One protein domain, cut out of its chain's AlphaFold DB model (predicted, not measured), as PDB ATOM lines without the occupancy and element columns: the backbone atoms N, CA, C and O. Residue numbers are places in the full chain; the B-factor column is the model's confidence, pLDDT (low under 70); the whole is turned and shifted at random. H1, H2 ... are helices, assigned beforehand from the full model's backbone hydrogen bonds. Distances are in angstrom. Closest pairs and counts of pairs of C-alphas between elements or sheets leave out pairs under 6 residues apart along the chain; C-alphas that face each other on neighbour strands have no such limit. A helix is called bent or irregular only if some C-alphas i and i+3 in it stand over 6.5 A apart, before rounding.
ATOM      1  N   LEU A   2      27.499   8.751 -43.169       88.06
ATOM      2  CA  LEU A   2      28.666   7.852 -43.293       88.06
ATOM      3  C   LEU A   2      29.945   8.526 -42.785       88.06
ATOM      4  O   LEU A   2      30.721   7.905 -42.066       88.06
ATOM      5  N   ALA A   3      30.075   9.833 -43.029       89.62
ATOM      6  CA  ALA A   3      31.103  10.668 -42.423       89.62
ATOM      7  C   ALA A   3      31.128  10.565 -40.884       89.62
ATOM      8  O   ALA A   3      32.190  10.404 -40.311       89.62
ATOM      9  N   SER A   4      29.985  10.574 -40.192       90.31
ATOM     10  CA  SER A   4      29.955  10.566 -38.723       90.31
ATOM     11  C   SER A   4      30.145   9.181 -38.092       90.31
ATOM     12  O   SER A   4      30.432   9.127 -36.904       90.31
ATOM     13  N   TYR A   5      30.028   8.081 -38.846       91.88
ATOM     14  CA  TYR A   5      30.276   6.715 -38.352       91.88
ATOM     15  C   TYR A   5      31.587   6.140 -38.891       91.88
ATOM     16  O   TYR A   5      32.524   5.918 -38.130       91.88
ATOM     17  N   LEU A   6      31.666   5.924 -40.206       95.44
ATOM     18  CA  LEU A   6      32.868   5.400 -40.852       95.44
ATOM     19  C   LEU A   6      33.952   6.479 -40.922       95.44
ATOM     20  O   LEU A   6      35.099   6.237 -40.559       95.44
ATOM     21  N   GLY A   7      33.569   7.692 -41.326       96.81
ATOM     22  CA  GLY A   7      34.485   8.822 -41.454       96.81
ATOM     23  C   GLY A   7      35.081   9.296 -40.130       96.81
ATOM     24  O   GLY A   7      36.145   9.897 -40.155       96.81
ATOM     25  N   TRP A   8      34.486   8.980 -38.975       96.56
ATOM     26  CA  TRP A   8      35.118   9.268 -37.683       96.56
ATOM     27  C   TRP A   8      36.518   8.637 -37.617       96.56
ATOM     28  O   TRP A   8      37.491   9.301 -37.268       96.56
ATOM     29  N   TYR A   9      36.637   7.386 -38.053       97.12
ATOM     30  CA  TYR A   9      37.907   6.664 -38.072       97.12
ATOM     31  C   TYR A   9      38.653   6.834 -39.396       97.12
ATOM     32  O   TYR A   9      39.874   6.959 -39.408       97.12
ATOM     33  N   ALA A  10      37.926   6.850 -40.514       98.06
ATOM     34  CA  ALA A  10      38.529   6.866 -41.838       98.06
ATOM     35  C   ALA A  10      39.053   8.246 -42.258       98.06
ATOM     36  O   ALA A  10      40.091   8.333 -42.905       98.06
ATOM     37  N   ASN A  11      38.369   9.337 -41.903       98.31
ATOM     38  CA  ASN A  11      38.735  10.666 -42.393       98.31
ATOM     39  C   ASN A  11      40.132  11.115 -41.933       98.31
ATOM     40  O   ASN A  11      40.872  11.595 -42.785       98.31
ATOM     41  N   PRO A  12      40.559  10.899 -40.671       98.50
ATOM     42  CA  PRO A  12      41.911  11.260 -40.251       98.50
ATOM     43  C   PRO A  12      43.022  10.605 -41.080       98.50
ATOM     44  O   PRO A  12      44.070  11.214 -41.264       98.50
ATOM     45  N   VAL A  13      42.784   9.385 -41.574       98.62
ATOM     46  CA  VAL A  13      43.779   8.564 -42.278       98.62
ATOM     47  C   VAL A  13      43.710   8.756 -43.792       98.62
ATOM     48  O   VAL A  13      44.742   8.942 -44.428       98.62
ATOM     49  N   TYR A  14      42.512   8.705 -44.380       98.19
ATOM     50  CA  TYR A  14      42.339   8.553 -45.830       98.19
ATOM     51  C   TYR A  14      41.856   9.813 -46.558       98.19
ATOM     52  O   TYR A  14      41.876   9.837 -47.788       98.19
ATOM     53  N   SER A  15      41.375  10.843 -45.851       97.62
ATOM     54  CA  SER A  15      40.945  12.081 -46.515       97.62
ATOM     55  C   SER A  15      42.146  12.942 -46.917       97.62
ATOM     56  O   SER A  15      43.230  12.849 -46.336       97.62
ATOM     57  N   ALA A  16      41.955  13.816 -47.907       96.06
ATOM     58  CA  ALA A  16      43.008  14.722 -48.365       96.06
ATOM     59  C   ALA A  16      43.393  15.753 -47.286       96.06
ATOM     60  O   ALA A  16      44.557  16.169 -47.176       96.06
ATOM     61  N   GLU A  17      42.426  16.140 -46.456       95.88
ATOM     62  CA  GLU A  17      42.574  17.114 -45.379       95.88
ATOM     63  C   GLU A  17      43.091  16.477 -44.079       95.88
ATOM     64  O   GLU A  17      43.722  17.160 -43.272       95.88
ATOM     65  N   GLY A  18      42.875  15.171 -43.886       97.56
ATOM     66  CA  GLY A  18      43.020  14.493 -42.600       97.56
ATOM     67  C   GLY A  18      41.941  14.944 -41.606       97.56
ATOM     68  O   GLY A  18      40.856  15.380 -41.997       97.56
ATOM     69  N   ASN A  19      42.255  14.868 -40.308       98.31
ATOM     70  CA  ASN A  19      41.381  15.278 -39.200       98.31
ATOM     71  C   ASN A  19      40.010  14.554 -39.159       98.31
ATOM     72  O   ASN A  19      39.641  13.770 -40.038       98.31
ATOM     73  N   TYR A  20      39.226  14.797 -38.110       98.25
ATOM     74  CA  TYR A  20      37.838  14.352 -38.063       98.25
ATOM     75  C   TYR A  20      36.976  15.076 -39.113       98.25
ATOM     76  O   TYR A  20      37.275  16.217 -39.477       98.25
ATOM     77  N   PRO A  21      35.876  14.458 -39.579       97.62
ATOM     78  CA  PRO A  21      34.929  15.119 -40.471       97.62
ATOM     79  C   PRO A  21      34.359  16.393 -39.840       97.62
ATOM     80  O   PRO A  21      33.938  16.378 -38.681       97.62
ATOM     81  N   ALA A  22      34.267  17.471 -40.622       95.88
ATOM     82  CA  ALA A  22      33.779  18.768 -40.146       95.88
ATOM     83  C   ALA A  22      32.373  18.686 -39.522       95.88
ATOM     84  O   ALA A  22      32.132  19.261 -38.460       95.88
ATOM     85  N   ASP A  23      31.470  17.910 -40.129       93.88
ATOM     86  CA  ASP A  23      30.117  17.701 -39.602       93.88
ATOM     87  C   ASP A  23      30.126  17.019 -38.231       93.88
ATOM     88  O   ASP A  23      29.341  17.385 -37.360       93.88
ATOM     89  N   LEU A  24      31.025  16.052 -38.012       96.06
ATOM     90  CA  LEU A  24      31.137  15.368 -36.722       96.06
ATOM     91  C   LEU A  24      31.630  16.330 -35.637       96.06
ATOM     92  O   LEU A  24      31.055  16.358 -34.553       96.06
ATOM     93  N   ILE A  25      32.648  17.141 -35.945       97.25
ATOM     94  CA  ILE A  25      33.157  18.172 -35.029       97.25
ATOM     95  C   ILE A  25      32.023  19.127 -34.648       97.25
ATOM     96  O   ILE A  25      31.760  19.329 -33.466       97.25
ATOM     97  N   LYS A  26      31.296  19.653 -35.643       96.25
ATOM     98  CA  LYS A  26      30.184  20.585 -35.424       96.25
ATOM     99  C   LYS A  26      29.083  19.986 -34.542       96.25
ATOM    100  O   LYS A  26      28.590  20.668 -33.647       96.25
ATOM    101  N   LEU A  27      28.699  18.733 -34.796       95.12
ATOM    102  CA  LEU A  27      27.655  18.037 -34.039       95.12
ATOM    103  C   LEU A  27      28.056  17.833 -32.574       95.12
ATOM    104  O   LEU A  27      27.295  18.190 -31.674       95.12
ATOM    105  N   VAL A  28      29.265  17.317 -32.323       96.75
ATOM    106  CA  VAL A  28      29.726  17.055 -30.952       96.75
ATOM    107  C   VAL A  28      29.996  18.357 -30.196       96.75
ATOM    108  O   VAL A  28      29.673  18.435 -29.010       96.75
ATOM    109  N   ASP A  29      30.521  19.396 -30.853       97.25
ATOM    110  CA  ASP A  29      30.725  20.717 -30.242       97.25
ATOM    111  C   ASP A  29      29.390  21.321 -29.781       97.25
ATOM    112  O   ASP A  29      29.269  21.744 -28.627       97.25
ATOM    113  N   ALA A  30      28.366  21.296 -30.643       95.56
ATOM    114  CA  ALA A  30      27.033  21.799 -30.314       95.56
ATOM    115  C   ALA A  30      26.400  21.022 -29.150       95.56
ATOM    116  O   ALA A  30      25.929  21.626 -28.184       95.56
ATOM    117  N   LYS A  31      26.455  19.685 -29.195       95.44
ATOM    118  CA  LYS A  31      25.901  18.826 -28.140       95.44
ATOM    119  C   LYS A  31      26.663  18.929 -26.823       95.44
ATOM    120  O   LYS A  31      26.061  18.829 -25.759       95.44
ATOM    121  N   SER A  32      27.972  19.164 -26.867       97.00
ATOM    122  CA  SER A  32      28.772  19.421 -25.664       97.00
ATOM    123  C   SER A  32      28.343  20.728 -24.992       97.00
ATOM    124  O   SER A  32      28.160  20.749 -23.777       97.00
ATOM    125  N   ALA A  33      28.121  21.792 -25.772       96.75
ATOM    126  CA  ALA A  33      27.649  23.073 -25.250       96.75
ATOM    127  C   ALA A  33      26.226  22.980 -24.665       96.75
ATOM    128  O   ALA A  33      25.996  23.459 -23.559       96.75
ATOM    129  N   GLU A  34      25.301  22.306 -25.360       94.88
ATOM    130  CA  GLU A  34      23.927  22.053 -24.886       94.88
ATOM    131  C   GLU A  34      23.908  21.311 -23.540       94.88
ATOM    132  O   GLU A  34      23.104  21.605 -22.660       94.88
ATOM    133  N   GLN A  35      24.846  20.384 -23.350       94.31
ATOM    134  CA  GLN A  35      24.989  19.589 -22.129       94.31
ATOM    135  C   GLN A  35      25.869  20.266 -21.062       94.31
ATOM    136  O   GLN A  35      26.291  19.612 -20.107       94.31
ATOM    137  N   ASN A  36      26.147  21.566 -21.203       96.19
ATOM    138  CA  ASN A  36      26.929  22.383 -20.269       96.19
ATOM    139  C   ASN A  36      28.385  21.923 -20.058       96.19
ATOM    140  O   ASN A  36      28.992  22.222 -19.026       96.19
ATOM    141  N   TYR A  37      28.987  21.227 -21.028       97.06
ATOM    142  CA  TYR A  37      30.424  20.961 -20.987       97.06
ATOM    143  C   TYR A  37      31.207  22.235 -21.319       97.06
ATOM    144  O   TYR A  37      30.932  22.928 -22.296       97.06
ATOM    145  N   THR A  38      32.253  22.514 -20.541       96.25
ATOM    146  CA  THR A  38      33.138  23.674 -20.756       96.25
ATOM    147  C   THR A  38      34.082  23.506 -21.952       96.25
ATOM    148  O   THR A  38      34.717  24.469 -22.383       96.25
ATOM    149  N   LYS A  39      34.200  22.285 -22.486       96.31
ATOM    150  CA  LYS A  39      34.993  21.925 -23.668       96.31
ATOM    151  C   LYS A  39      34.245  20.872 -24.483       96.31
ATOM    152  O   LYS A  39      33.436  20.130 -23.934       96.31
ATOM    153  N   SER A  40      34.561  20.779 -25.773       97.50
ATOM    154  CA  SER A  40      34.048  19.696 -26.614       97.50
ATOM    155  C   SER A  40      34.431  18.328 -26.055       97.50
ATOM    156  O   SER A  40      35.568  18.131 -25.615       97.50
ATOM    157  N   ARG A  41      33.490  17.380 -26.112       97.50
ATOM    158  CA  ARG A  41      33.736  15.965 -25.814       97.50
ATOM    159  C   ARG A  41      34.565  15.270 -26.896       97.50
ATOM    160  O   ARG A  41      35.144  14.226 -26.608       97.50
ATOM    161  N   LEU A  42      34.635  15.825 -28.111       97.31
ATOM    162  CA  LEU A  42      35.507  15.322 -29.170       97.31
ATOM    163  C   LEU A  42      36.902  15.956 -29.021       97.31
ATOM    164  O   LEU A  42      37.022  17.183 -29.089       97.31
ATOM    165  N   PRO A  43      37.969  15.157 -28.834       96.75
ATOM    166  CA  PRO A  43      39.331  15.675 -28.837       96.75
ATOM    167  C   PRO A  43      39.663  16.383 -30.153       96.75
ATOM    168  O   PRO A  43      39.119  16.060 -31.208       96.75
ATOM    169  N   LYS A  44      40.580  17.347 -30.098       97.56
ATOM    170  CA  LYS A  44      41.049  18.071 -31.283       97.56
ATOM    171  C   LYS A  44      42.449  17.601 -31.630       97.56
ATOM    172  O   LYS A  44      43.310  17.603 -30.756       97.56
ATOM    173  N   PHE A  45      42.673  17.271 -32.897       98.31
ATOM    174  CA  PHE A  45      44.023  17.086 -33.403       98.31
ATOM    175  C   PHE A  45      44.704  18.441 -33.591       98.31
ATOM    176  O   PHE A  45      44.128  19.388 -34.134       98.31
ATOM    177  N   THR A  46      45.955  18.520 -33.164       98.44
ATOM    178  CA  THR A  46      46.877  19.577 -33.567       98.44
ATOM    179  C   THR A  46      47.236  19.428 -35.051       98.44
ATOM    180  O   THR A  46      47.154  18.327 -35.602       98.44
ATOM    181  N   PRO A  47      47.707  20.496 -35.720       98.50
ATOM    182  CA  PRO A  47      48.188  20.387 -37.097       98.50
ATOM    183  C   PRO A  47      49.291  19.332 -37.277       98.50
ATOM    184  O   PRO A  47      49.333  18.658 -38.303       98.50
ATOM    185  N   ALA A  48      50.153  19.159 -36.267       98.62
ATOM    186  CA  ALA A  48      51.210  18.153 -36.281       98.62
ATOM    187  C   ALA A  48      50.647  16.723 -36.238       98.62
ATOM    188  O   ALA A  48      51.093  15.873 -37.002       98.62
ATOM    189  N   GLU A  49      49.634  16.462 -35.409       98.75
ATOM    190  CA  GLU A  49      48.964  15.154 -35.353       98.75
ATOM    191  C   GLU A  49      48.186  14.853 -36.635       98.75
ATOM    192  O   GLU A  49      48.245  13.731 -37.132       98.75
ATOM    193  N   VAL A  50      47.510  15.851 -37.218       98.69
ATOM    194  CA  VAL A  50      46.844  15.684 -38.522       98.69
ATOM    195  C   VAL A  50      47.860  15.292 -39.593       98.69
ATOM    196  O   VAL A  50      47.625  14.344 -40.338       98.69
ATOM    197  N   ALA A  51      48.999  15.989 -39.656       98.38
ATOM    198  CA  ALA A  51      50.061  15.676 -40.607       98.38
ATOM    199  C   ALA A  51      50.688  14.294 -40.359       98.38
ATOM    200  O   ALA A  51      51.074  13.632 -41.316       98.38
ATOM    201  N   TYR A  52      50.767  13.861 -39.100       98.56
ATOM    202  CA  TYR A  52      51.314  12.560 -38.720       98.56
ATOM    203  C   TYR A  52      50.392  11.387 -39.086       98.56
ATOM    204  O   TYR A  52      50.886  10.346 -39.499       98.56
ATOM    205  N   ILE A  53      49.071  11.538 -38.926       98.62
ATOM    206  CA  ILE A  53      48.083  10.459 -39.142       98.62
ATOM    207  C   ILE A  53      47.650  10.361 -40.610       98.62
ATOM    208  O   ILE A  53      47.320   9.282 -41.105       98.62
ATOM    209  N   LYS A  54      47.615  11.485 -41.326       98.25
ATOM    210  CA  LYS A  54      47.138  11.495 -42.706       98.25
ATOM    211  C   LYS A  54      48.043  10.650 -43.604       98.25
ATOM    212  O   LYS A  54      49.245  10.881 -43.680       98.25
ATOM    213  N   GLY A  55      47.442   9.722 -44.344       97.62
ATOM    214  CA  GLY A  55      48.139   8.866 -45.300       97.62
ATOM    215  C   GLY A  55      48.908   7.702 -44.672       97.62
ATOM    216  O   GLY A  55      49.749   7.116 -45.344       97.62
ATOM    217  N   THR A  56      48.642   7.334 -43.415       98.19
ATOM    218  CA  THR A  56      49.360   6.243 -42.723       98.19
ATOM    219  C   THR A  56      48.864   4.831 -43.065       98.19
ATOM    220  O   THR A  56      49.054   3.912 -42.268       98.19
ATOM    221  N   ALA A  57      48.173   4.634 -44.189       97.38
ATOM    222  CA  ALA A  57      47.639   3.332 -44.581       97.38
ATOM    223  C   ALA A  57      47.699   3.121 -46.098       97.38
ATOM    224  O   ALA A  57      47.280   3.981 -46.871       97.38
ATOM    225  N   ASP A  58      48.156   1.935 -46.504       96.31
ATOM    226  CA  ASP A  58      48.296   1.551 -47.917       96.31
ATOM    227  C   ASP A  58      46.978   1.061 -48.544       96.31
ATOM    228  O   ASP A  58      46.817   1.050 -49.766       96.31
TER     229      ASP A  58
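AT A GLANCE: This is residues 2 to 58 of the 250 residues of the protein "Glycoside hydrolase" of Operophtera brumata (winter moth) (UniProt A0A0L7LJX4). A flat, open loop of chain: H1 meets the first turn of H2 at a steep angle, H2 runs outward, and unnamed residues 35 to 46 fold back to short H3. The 57 printed residues have three named helices, in order H1, H2, H3, and no named strand; the class is all helix. The whole is only just compact, close to loose, with a radius of gyration of the C-alphas of 12.1 A and spans of 40 by 25 by 12 A.

IN THESE COORDINATES: Find C-alpha 2 at (28.666, 7.852, -43.293); from there H1, residues 2 to 14, runs 13.9 A. H1 is neither bent nor irregular, but only just: C-alphas 9 and 12 are 6.5 A apart. H2, residues 22 to 34, runs 18.5 A. H3, residues 47 to 53, ends at C-alpha 53 (48.083, 10.459, -39.142).

HOW THE PARTS SIT: Look at Ser 4 and Leu 24: H1 and H2 touch there, closest C-alphas 5.3 A apart, at a steep tilt of 59 degrees, opposite ways. H1 and H3 only just touch, with 3 pairs of C-alphas within 8 A, closest Val 13 and Ile 53 at 5.7 A, about perpendicular at 90 degrees. H2 and H3 are apart. Every O i to N i+4 pair is within hydrogen-bond range in H2 and H3, 5 of 9 in H1.

THE WHOLE: The C-alphas farthest apart, Asn 36 and Asp 58, are 40.7 A apart. The printed part has no cut; the link H2 to H3 is long, and no printed residue is under pLDDT 70.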